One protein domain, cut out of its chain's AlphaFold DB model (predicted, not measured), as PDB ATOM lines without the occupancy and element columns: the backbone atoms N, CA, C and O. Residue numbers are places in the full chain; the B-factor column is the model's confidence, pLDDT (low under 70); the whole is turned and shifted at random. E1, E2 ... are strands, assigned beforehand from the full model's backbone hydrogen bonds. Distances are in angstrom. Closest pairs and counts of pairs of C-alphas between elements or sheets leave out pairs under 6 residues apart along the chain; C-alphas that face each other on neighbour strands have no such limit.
ATOM      1  N   ASP A  16     -40.948   9.711 -51.427       86.12
ATOM      2  CA  ASP A  16     -40.652   8.283 -51.494       86.12
ATOM      3  C   ASP A  16     -39.450   8.089 -52.418       86.12
ATOM      4  O   ASP A  16     -39.369   8.728 -53.466       86.12
ATOM      5  N   VAL A  17     -38.524   7.220 -52.027       88.31
ATOM      6  CA  VAL A  17     -37.354   6.852 -52.826       88.31
ATOM      7  C   VAL A  17     -37.316   5.346 -53.030       88.31
ATOM      8  O   VAL A  17     -37.722   4.586 -52.148       88.31
ATOM      9  N   GLU A  18     -36.823   4.911 -54.185       88.75
ATOM     10  CA  GLU A  18     -36.697   3.493 -54.520       88.75
ATOM     11  C   GLU A  18     -35.240   3.043 -54.412       88.75
ATOM     12  O   GLU A  18     -34.326   3.693 -54.919       88.75
ATOM     13  N   PHE A  19     -35.022   1.893 -53.778       88.31
ATOM     14  CA  PHE A  19     -33.716   1.244 -53.726       88.31
ATOM     15  C   PHE A  19     -33.895  -0.271 -53.749       88.31
ATOM     16  O   PHE A  19     -34.669  -0.826 -52.972       88.31
ATOM     17  N   GLU A  20     -33.215  -0.940 -54.684       87.94
ATOM     18  CA  GLU A  20     -33.262  -2.403 -54.865       87.94
ATOM     19  C   GLU A  20     -34.684  -3.006 -54.969       87.94
ATOM     20  O   GLU A  20     -34.904  -4.178 -54.666       87.94
ATOM     21  N   GLY A  21     -35.652  -2.224 -55.459       88.19
ATOM     22  CA  GLY A  21     -37.051  -2.644 -55.612       88.19
ATOM     23  C   GLY A  21     -37.921  -2.461 -54.364       88.19
ATOM     24  O   GLY A  21     -39.074  -2.892 -54.380       88.19
ATOM     25  N   SER A  22     -37.393  -1.823 -53.320       89.06
ATOM     26  CA  SER A  22     -38.119  -1.432 -52.110       89.06
ATOM     27  C   SER A  22     -38.335   0.080 -52.070       89.06
ATOM     28  O   SER A  22     -37.453   0.847 -52.463       89.06
ATOM     29  N   THR A  23     -39.490   0.504 -51.551       90.81
ATOM     30  CA  THR A  23     -39.826   1.926 -51.381       90.81
ATOM     31  C   THR A  23     -39.552   2.385 -49.951       90.81
ATOM     32  O   THR A  23     -39.929   1.713 -48.986       90.81
ATOM     33  N   TYR A  24     -38.940   3.562 -49.806       89.12
ATOM     34  CA  TYR A  24     -38.645   4.186 -48.521       89.12
ATOM     35  C   TYR A  24     -39.204   5.605 -48.458       89.12
ATOM     36  O   TYR A  24     -38.920   6.442 -49.309       89.12
ATOM     37  N   ARG A  25     -39.970   5.896 -47.409       89.94
ATOM     38  CA  ARG A  25     -40.545   7.216 -47.130       89.94
ATOM     39  C   ARG A  25     -39.556   8.051 -46.329       89.94
ATOM     40  O   ARG A  25     -39.261   7.701 -45.187       89.94
ATOM     41  N   LEU A  26     -39.097   9.178 -46.864       89.19
ATOM     42  CA  LEU A  26     -38.202  10.082 -46.140       89.19
ATOM     43  C   LEU A  26     -38.915  10.750 -44.956       89.19
ATOM     44  O   LEU A  26     -39.994  11.336 -45.085       89.19
ATOM     45  N   LEU A  27     -38.269  10.689 -43.794       88.06
ATOM     46  CA  LEU A  27     -38.729  11.253 -42.523       88.06
ATOM     47  C   LEU A  27     -38.167  12.655 -42.256       88.06
ATOM     48  O   LEU A  27     -38.523  13.287 -41.260       88.06
ATOM     49  N   GLY A  28     -37.300  13.160 -43.132       84.50
ATOM     50  CA  GLY A  28     -36.692  14.480 -43.030       84.50
ATOM     51  C   GLY A  28     -35.924  14.850 -44.294       84.50
ATOM     52  O   GLY A  28     -35.716  14.011 -45.166       84.50
ATOM     53  N   GLN A  29     -35.509  16.113 -44.374       85.44
ATOM     54  CA  GLN A  29     -34.670  16.605 -45.466       85.44
ATOM     55  C   GLN A  29     -33.274  15.982 -45.399       85.44
ATOM     56  O   GLN A  29     -32.749  15.746 -44.304       85.44
ATOM     57  N   ALA A  30     -32.669  15.764 -46.566       86.44
ATOM     58  CA  ALA A  30     -31.288  15.319 -46.659       86.44
ATOM     59  C   ALA A  30     -30.323  16.364 -46.076       86.44
ATOM     60  O   ALA A  30     -30.508  17.571 -46.232       86.44
ATOM     61  N   GLN A  31     -29.292  15.893 -45.380       86.00
ATOM     62  CA  GLN A  31     -28.260  16.721 -44.755       86.00
ATOM     63  C   GLN A  31     -26.879  16.164 -45.074       86.00
ATOM     64  O   GLN A  31     -26.727  14.953 -45.238       86.00
ATOM     65  N   ILE A  32     -25.870  17.037 -45.096       85.00
ATOM     66  CA  ILE A  32     -24.473  16.626 -45.249       85.00
ATOM     67  C   ILE A  32     -24.120  15.612 -44.156       85.00
ATOM     68  O   ILE A  32     -24.177  15.894 -42.957       85.00
ATOM     69  N   SER A  33     -23.723  14.425 -44.590       76.12
ATOM     70  CA  SER A  33     -23.287  13.337 -43.739       76.12
ATOM     71  C   SER A  33     -21.766  13.346 -43.654       76.12
ATOM     72  O   SER A  33     -21.064  12.940 -44.579       76.12
ATOM     73  N   HIS A  34     -21.242  13.741 -42.497       61.84
ATOM     74  CA  HIS A  34     -19.823  13.621 -42.164       61.84
ATOM     75  C   HIS A  34     -19.484  12.155 -41.848       61.84
ATOM     76  O   HIS A  34     -19.224  11.787 -40.705       61.84
ATOM     77  N   LYS A  35     -19.562  11.269 -42.838       55.38
ATOM     78  CA  LYS A  35     -19.337   9.838 -42.628       55.38
ATOM     79  C   LYS A  35     -17.830   9.547 -42.613       55.38
ATOM     80  O   LYS A  35     -17.228   9.257 -43.638       55.38
ATOM     81  N   THR A  36     -17.245   9.510 -41.418       49.62
ATOM     82  CA  THR A  36     -16.090   8.638 -41.118       49.62
ATOM     83  C   THR A  36     -16.498   7.162 -40.975       49.62
ATOM     84  O   THR A  36     -15.653   6.314 -40.728       49.62
ATOM     85  N   GLU A  37     -17.791   6.848 -41.109       48.31
ATOM     86  CA  GLU A  37     -18.370   5.513 -40.901       48.31
ATOM     87  C   GLU A  37     -18.855   4.847 -42.209       48.31
ATOM     88  O   GLU A  37     -19.612   3.880 -42.150       48.31
ATOM     89  N   TYR A  38     -18.521   5.390 -43.396       53.66
ATOM     90  CA  TYR A  38     -19.103   4.914 -44.670       53.66
ATOM     91  C   TYR A  38     -18.508   3.616 -45.155       53.66
ATOM     92  O   TYR A  38     -19.236   2.769 -45.665       53.66
ATOM     93  N   MET A  39     -17.208   3.452 -44.997       50.62
ATOM     94  CA  MET A  39     -16.507   2.307 -45.530       50.62
ATOM     95  C   MET A  39     -15.300   2.042 -44.637       50.62
ATOM     96  O   MET A  39     -14.636   2.969 -44.184       50.62
ATOM     97  N   ASP A  40     -14.964   0.772 -44.434       50.84
ATOM     98  CA  ASP A  40     -13.651   0.336 -43.926       50.84
ATOM     99  C   ASP A  40     -12.528   0.616 -44.963       50.84
ATOM    100  O   ASP A  40     -11.463   0.001 -44.953       50.84
ATOM    101  N   THR A  41     -12.771   1.523 -45.914       45.59
ATOM    102  CA  THR A  41     -11.779   2.081 -46.822       45.59
ATOM    103  C   THR A  41     -11.505   3.517 -46.398       45.59
ATOM    104  O   THR A  41     -12.446   4.249 -46.090       45.59
ATOM    105  N   PRO A  42     -10.230   3.940 -46.353       44.16
ATOM    106  CA  PRO A  42      -9.902   5.331 -46.099       44.16
ATOM    107  C   PRO A  42     -10.625   6.161 -47.157       44.16
ATOM    108  O   PRO A  42     -10.317   6.017 -48.337       44.16
ATOM    109  N   ASN A  43     -11.618   6.956 -46.743       49.47
ATOM    110  CA  ASN A  43     -12.201   7.977 -47.602       49.47
ATOM    111  C   ASN A  43     -11.028   8.735 -48.221       49.47
ATOM    112  O   ASN A  43     -10.213   9.311 -47.491       49.47
ATOM    113  N   ASP A  44     -10.942   8.752 -49.547       52.19
ATOM    114  CA  ASP A  44     -10.326   9.900 -50.184       52.19
ATOM    115  C   ASP A  44     -11.074  11.120 -49.625       52.19
ATOM    116  O   ASP A  44     -12.302  11.122 -49.546       52.19
ATOM    117  N   GLU A  45     -10.356  12.140 -49.150       55.34
ATOM    118  CA  GLU A  45     -10.911  13.348 -48.502       55.34
ATOM    119  C   GLU A  45     -11.811  14.196 -49.444       55.34
ATOM    120  O   GLU A  45     -12.011  15.398 -49.246       55.34
ATOM    121  N   GLN A  46     -12.298  13.601 -50.531       60.53
ATOM    122  CA  GLN A  46     -12.958  14.231 -51.660       60.53
ATOM    123  C   GLN A  46     -14.446  13.880 -51.752       60.53
ATOM    124  O   GLN A  46     -15.207  14.733 -52.217       60.53
ATOM    125  N   ASP A  47     -14.870  12.729 -51.225       74.62
ATOM    126  CA  ASP A  47     -16.262  12.287 -51.335       74.62
ATOM    127  C   ASP A  47     -17.139  12.957 -50.270       74.62
ATOM    128  O   ASP A  47     -16.868  12.897 -49.064       74.62
ATOM    129  N   LEU A  48     -18.214  13.601 -50.721       83.38
ATOM    130  CA  LEU A  48     -19.242  14.201 -49.878       83.38
ATOM    131  C   LEU A  48     -20.517  13.372 -50.015       83.38
ATOM    132  O   LEU A  48     -20.955  13.092 -51.121       83.38
ATOM    133  N   TYR A  49     -21.129  13.007 -48.891       86.31
ATOM    134  CA  TYR A  49     -22.402  12.293 -48.885       86.31
ATOM    135  C   TYR A  49     -23.479  13.149 -48.241       86.31
ATOM    136  O   TYR A  49     -23.227  13.835 -47.249       86.31
ATOM    137  N   TYR A  50     -24.696  13.028 -48.748       88.25
ATOM    138  CA  TYR A  50     -25.910  13.496 -48.100       88.25
ATOM    139  C   TYR A  50     -26.683  12.306 -47.545       88.25
ATOM    140  O   TYR A  50     -26.579  11.194 -48.055       88.25
ATOM    141  N   SER A  51     -27.434  12.523 -46.469       89.94
ATOM    142  CA  SER A  51     -28.229  11.472 -45.837       89.94
ATOM    143  C   SER A  51     -29.547  11.981 -45.281       89.94
ATOM    144  O   SER A  51     -29.615  13.113 -44.802       89.94
ATOM    145  N   ALA A  52     -30.562  11.122 -45.283       90.81
ATOM    146  CA  ALA A  52     -31.856  11.358 -44.656       90.81
ATOM    147  C   ALA A  52     -32.336  10.096 -43.927       90.81
ATOM    148  O   ALA A  52     -32.073   8.975 -44.358       90.81
ATOM    149  N   GLN A  53     -33.064  10.276 -42.824       92.25
ATOM    150  CA  GLN A  53     -33.806   9.173 -42.205       92.25
ATOM    151  C   GLN A  53     -35.023   8.829 -43.065       92.25
ATOM    152  O   GLN A  53     -35.670   9.728 -43.605       92.25
ATOM    153  N   ALA A  54     -35.355   7.549 -43.150       92.69
ATOM    154  CA  ALA A  54     -36.471   7.029 -43.915       92.69
ATOM    155  C   ALA A  54     -37.123   5.836 -43.204       92.69
ATOM    156  O   ALA A  54     -36.600   5.321 -42.217       92.69
ATOM    157  N   VAL A  55     -38.270   5.395 -43.710       92.62
ATOM    158  CA  VAL A  55     -38.948   4.179 -43.252       92.62
ATOM    159  C   VAL A  55     -39.406   3.347 -44.447       92.62
ATOM    160  O   VAL A  55     -39.925   3.905 -45.414       92.62
ATOM    161  N   SER A  56     -39.197   2.032 -44.401       91.69
ATOM    162  CA  SER A  56     -39.661   1.101 -45.436       91.69
ATOM    163  C   SER A  56     -41.183   0.914 -45.401       91.69
ATOM    164  O   SER A  56     -41.853   1.273 -44.426       91.69
ATOM    165  N   GLU A  57     -41.743   0.279 -46.432       87.25
ATOM    166  CA  GLU A  57     -43.159  -0.129 -46.458       87.25
ATOM    167  C   GLU A  57     -43.545  -1.070 -45.299       87.25
ATOM    168  O   GLU A  57     -44.703  -1.103 -44.880       87.25
ATOM    169  N   GLU A  58     -42.578  -1.804 -44.743       88.44
ATOM    170  CA  GLU A  58     -42.767  -2.705 -43.598       88.44
ATOM    171  C   GLU A  58     -42.650  -1.983 -42.241       88.44
ATOM    172  O   GLU A  58     -42.891  -2.582 -41.191       88.44
ATOM    173  N   GLY A  59     -42.344  -0.680 -42.249       87.81
ATOM    174  CA  GLY A  59     -42.195   0.133 -41.044       87.81
ATOM    175  C   GLY A  59     -40.797   0.082 -40.424       87.81
ATOM    176  O   GLY A  59     -40.639   0.485 -39.272       87.81
ATOM    177  N   GLU A  60     -39.796  -0.418 -41.151       91.88
ATOM    178  CA  GLU A  60     -38.414  -0.485 -40.675       91.88
ATOM    179  C   GLU A  60     -37.694   0.841 -40.927       91.88
ATOM    180  O   GLU A  60     -37.729   1.375 -42.035       91.88
ATOM    181  N   GLU A  61     -37.056   1.385 -39.891       92.00
ATOM    182  CA  GLU A  61     -36.251   2.601 -40.009       92.00
ATOM    183  C   GLU A  61     -34.998   2.329 -40.839       92.00
ATOM    184  O   GLU A  61     -34.334   1.306 -40.665       92.00
ATOM    185  N   ALA A  62     -34.665   3.275 -41.709       90.94
ATOM    186  CA  ALA A  62     -33.498   3.208 -42.565       90.94
ATOM    187  C   ALA A  62     -32.842   4.585 -42.704       90.94
ATOM    188  O   ALA A  62     -33.468   5.624 -42.489       90.94
ATOM    189  N   THR A  63     -31.573   4.615 -43.095       90.81
ATOM    190  CA  THR A  63     -30.901   5.844 -43.528       90.81
ATOM    191  C   THR A  63     -30.582   5.751 -45.007       90.81
ATOM    192  O   THR A  63     -29.827   4.877 -45.423       90.81
ATOM    193  N   VAL A  64     -31.152   6.668 -45.781       90.50
ATOM    194  CA  VAL A  64     -30.915   6.825 -47.215       90.50
ATOM    195  C   VAL A  64     -29.748   7.771 -47.414       90.50
ATOM    196  O   VAL A  64     -29.599   8.736 -46.658       90.50
ATOM    197  N   TYR A  65     -28.941   7.507 -48.430       89.75
ATOM    198  CA  TYR A  65     -27.792   8.322 -48.748       89.75
ATOM    199  C   TYR A  65     -27.617   8.552 -50.246       89.75
ATOM    200  O   TYR A  65     -27.907   7.675 -51.060       89.75
ATOM    201  N   TRP A  66     -27.041   9.711 -50.550       89.94
ATOM    202  CA  TRP A  66     -26.676  10.150 -51.891       89.94
ATOM    203  C   TRP A  66     -25.219  10.594 -51.901       89.94
ATOM    204  O   TRP A  66     -24.774  11.307 -50.994       89.94
ATOM    205  N   LEU A  67     -24.476  10.168 -52.912       88.69
ATOM    206  CA  LEU A  67     -23.126  10.621 -53.189       88.69
ATOM    207  C   LEU A  67     -23.201  11.942 -53.960       88.69
ATOM    208  O   LEU A  67     -23.970  12.100 -54.907       88.69
ATOM    209  N   ALA A  68     -22.420  12.923 -53.526       87.06
ATOM    210  CA  ALA A  68     -22.261  14.157 -54.270       87.06
ATOM    211  C   ALA A  68     -21.402  13.925 -55.516       87.06
ATOM    212  O   ALA A  68     -20.437  13.162 -55.487       87.06
ATOM    213  N   ASN A  69     -21.720  14.646 -56.586       86.56
ATOM    214  CA  ASN A  69     -20.950  14.666 -57.821       86.56
ATOM    215  C   ASN A  69     -19.487  15.070 -57.564       86.56
ATOM    216  O   ASN A  69     -19.210  15.913 -56.712       86.56
ATOM    217  N   ASP A  70     -18.539  14.544 -58.347       85.31
ATOM    218  CA  ASP A  70     -17.095  14.798 -58.166       85.31
ATOM    219  C   ASP A  70     -16.730  16.299 -58.140       85.31
ATOM    220  O   ASP A  70     -15.777  16.723 -57.482       85.31
ATOM    221  N   ASN A  71     -17.500  17.126 -58.850       86.06
ATOM    222  CA  ASN A  71     -17.329  18.573 -58.942       86.06
ATOM    223  C   ASN A  71     -18.194  19.363 -57.943       86.06
ATOM    224  O   ASN A  71     -18.343  20.571 -58.114       86.06
ATOM    225  N   TRP A  72     -18.738  18.735 -56.892       85.69
ATOM    226  CA  TRP A  72     -19.670  19.360 -55.937       85.69
ATOM    227  C   TRP A  72     -19.188  20.695 -55.357       85.69
ATOM    228  O   TRP A  72     -19.993  21.562 -55.035       85.69
ATOM    229  N   ARG A  73     -17.869  20.895 -55.247       84.12
ATOM    230  CA  ARG A  73     -17.257  22.140 -54.744       84.12
ATOM    231  C   ARG A  73     -17.459  23.342 -55.668       84.12
ATOM    232  O   ARG A  73     -17.303  24.475 -55.221       84.12
ATOM    233  N   GLU A  74     -17.720  23.092 -56.944       87.75
ATOM    234  CA  GLU A  74     -17.921  24.103 -57.985       87.75
ATOM    235  C   GLU A  74     -19.409  24.324 -58.292       87.75
ATOM    236  O   GLU A  74     -19.747  25.247 -59.030       87.75
ATOM    237  N   ILE A  75     -20.290  23.492 -57.729       84.56
ATOM    238  CA  ILE A  75     -21.735  23.564 -57.926       84.56
ATOM    239  C   ILE A  75     -22.318  24.610 -56.967       84.56
ATOM    240  O   ILE A  75     -22.174  24.508 -55.750       84.56
ATOM    241  N   GLU A  76     -22.976  25.631 -57.520       84.06
ATOM    242  CA  GLU A  76     -23.644  26.681 -56.735       84.06
ATOM    243  C   GLU A  76     -25.092  26.316 -56.374       84.06
ATOM    244  O   GLU A  76     -25.622  26.832 -55.386       84.06
ATOM    245  N   ASP A  77     -25.726  25.430 -57.152       81.81
ATOM    246  CA  ASP A  77     -27.081  24.943 -56.903       81.81
ATOM    247  C   ASP A  77     -27.070  23.577 -56.208       81.81
ATOM    248  O   ASP A  77     -26.681  22.557 -56.769       81.81
ATOM    249  N   GLU A  78     -27.542  23.542 -54.964       77.69
ATOM    250  CA  GLU A  78     -27.585  22.324 -54.154       77.69
ATOM    251  C   GLU A  78     -28.438  21.209 -54.790       77.69
ATOM    252  O   GLU A  78     -28.168  20.032 -54.555       77.69
ATOM    253  N   SER A  79     -29.426  21.534 -55.636       81.88
ATOM    254  CA  SER A  79     -30.183  20.493 -56.348       81.88
ATOM    255  C   SER A  79     -29.358  19.757 -57.404       81.88
ATOM    256  O   SER A  79     -29.737  18.665 -57.796       81.88
ATOM    257  N   GLU A  80     -28.230  20.313 -57.845       84.62
ATOM    258  CA  GLU A  80     -27.325  19.677 -58.811       84.62
ATOM    259  C   GLU A  80     -26.167  18.931 -58.125       84.62
ATOM    260  O   GLU A  80     -25.386  18.243 -58.783       84.62
ATOM    261  N   VAL A  81     -26.030  19.062 -56.799       87.31
ATOM    262  CA  VAL A  81     -24.926  18.450 -56.044       87.31
ATOM    263  C   VAL A  81     -25.001  16.926 -56.050       87.31
ATOM    264  O   VAL A  81     -23.954  16.286 -56.084       87.31
ATOM    265  N   CYS A  82     -26.203  16.355 -56.054       87.38
ATOM    266  CA  CYS A  82     -26.435  14.914 -56.091       87.38
ATOM    267  C   CYS A  82     -27.437  14.557 -57.192       87.38
ATOM    268  O   CYS A  82     -28.311  15.350 -57.537       87.38
ATOM    269  N   GLU A  83     -27.373  13.314 -57.662       88.25
ATOM    270  CA  GLU A  83     -28.456  12.678 -58.416       88.25
ATOM    271  C   GLU A  83     -29.572  12.278 -57.431       88.25
ATOM    272  O   GLU A  83     -29.702  11.119 -57.051       88.25
ATOM    273  N   TRP A  84     -30.351  13.250 -56.944       85.19
ATOM    274  CA  TRP A  84     -31.316  13.055 -55.844       85.19
ATOM    275  C   TRP A  84     -32.375  11.975 -56.106       85.19
ATOM    276  O   TRP A  84     -32.866  11.356 -55.160       85.19
ATOM    277  N   ASP A  85     -32.692  11.714 -57.374       84.69
ATOM    278  CA  ASP A  85     -33.622  10.663 -57.795       84.69
ATOM    279  C   ASP A  85     -33.016   9.250 -57.745       84.69
ATOM    280  O   ASP A  85     -33.741   8.258 -57.835       84.69
ATOM    281  N   THR A  86     -31.693   9.135 -57.599       85.88
ATOM    282  CA  THR A  86     -30.979   7.856 -57.545       85.88
ATOM    283  C   THR A  86     -30.330   7.683 -56.181       85.88
ATOM    284  O   THR A  86     -29.327   8.309 -55.861       85.88
ATOM    285  N   VAL A  87     -30.897   6.798 -55.362       88.06
ATOM    286  CA  VAL A  87     -30.298   6.443 -54.074       88.06
ATOM    287  C   VAL A  87     -29.054   5.590 -54.300       88.06
ATOM    288  O   VAL A  87     -29.133   4.509 -54.884       88.06
ATOM    289  N   ASP A  88     -27.917   6.038 -53.774       89.25
ATOM    290  CA  ASP A  88     -26.662   5.287 -53.850       89.25
ATOM    291  C   ASP A  88     -26.598   4.168 -52.809       89.25
ATOM    292  O   ASP A  88     -25.973   3.128 -53.033       89.25
ATOM    293  N   TYR A  89     -27.209   4.381 -51.638       88.38
ATOM    294  CA  TYR A  89     -27.111   3.439 -50.528       88.38
ATOM    295  C   TYR A  89     -28.207   3.612 -49.468       88.38
ATOM    296  O   TYR A  89     -28.600   4.734 -49.144       88.38
ATOM    297  N   ILE A  90     -28.617   2.499 -48.849       87.50
ATOM    298  CA  ILE A  90     -29.496   2.464 -47.672       87.50
ATOM    299  C   ILE A  90     -28.880   1.596 -46.565       87.50
ATOM    300  O   ILE A  90     -28.274   0.561 -46.847       87.50
ATOM    301  N   ARG A  91     -29.040   2.021 -45.304       84.31
ATOM    302  CA  ARG A  91     -28.655   1.277 -44.093       84.31
ATOM    303  C   ARG A  91     -29.827   1.054 -43.155       84.31
ATOM    304  O   ARG A  91     -30.576   2.035 -42.963       84.31
TER     305      ARG A  91
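What this domain is: This is residues 16 to 91 of the 91 residues of an uncharacterized protein of Geomicrobium sp. JCM 19037 (UniProt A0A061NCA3). Little is regular here: two hairpins side by side, E1 with E2 and E4 with E5, make a strongly twisted sheet, and the long last stretch folds back, residues 89 to 90 pairing with E5. The printed part has 76 residues, no named helix and strands E1 to E5, 27 residues, all strand; the antiparallel order is E1 E2 E4 E5. It is compact, radius of gyration of the C-alphas 12.8 A, spanning 38 by 30 by 20 A.

How they stand to each other: Within hydrogen-bond range are N 52 of E4, residues 49 to 56, and O 64 of E5, residues 61 to 67, 2.9 A; N 25 of E2, residues 22 to 26, and O 55, 2.8 A; N 17 of E1, residues 16 to 19, and O 24, 2.9 A. E4 bends by 57 degrees at residue 53. E3, residues 31 to 33, meets E4 only at a point.

Where its parts are: E4 measures 20.9 A, E5 20.3 A. C-alpha 16 is at (-40.652, 8.283, -51.494), C-alpha 67 at (-23.126, 10.621, -53.189).

The domain as a whole: The printed part has no cut. The E3 to E4 link is long; its residues 34 to 46 have pLDDT under 70.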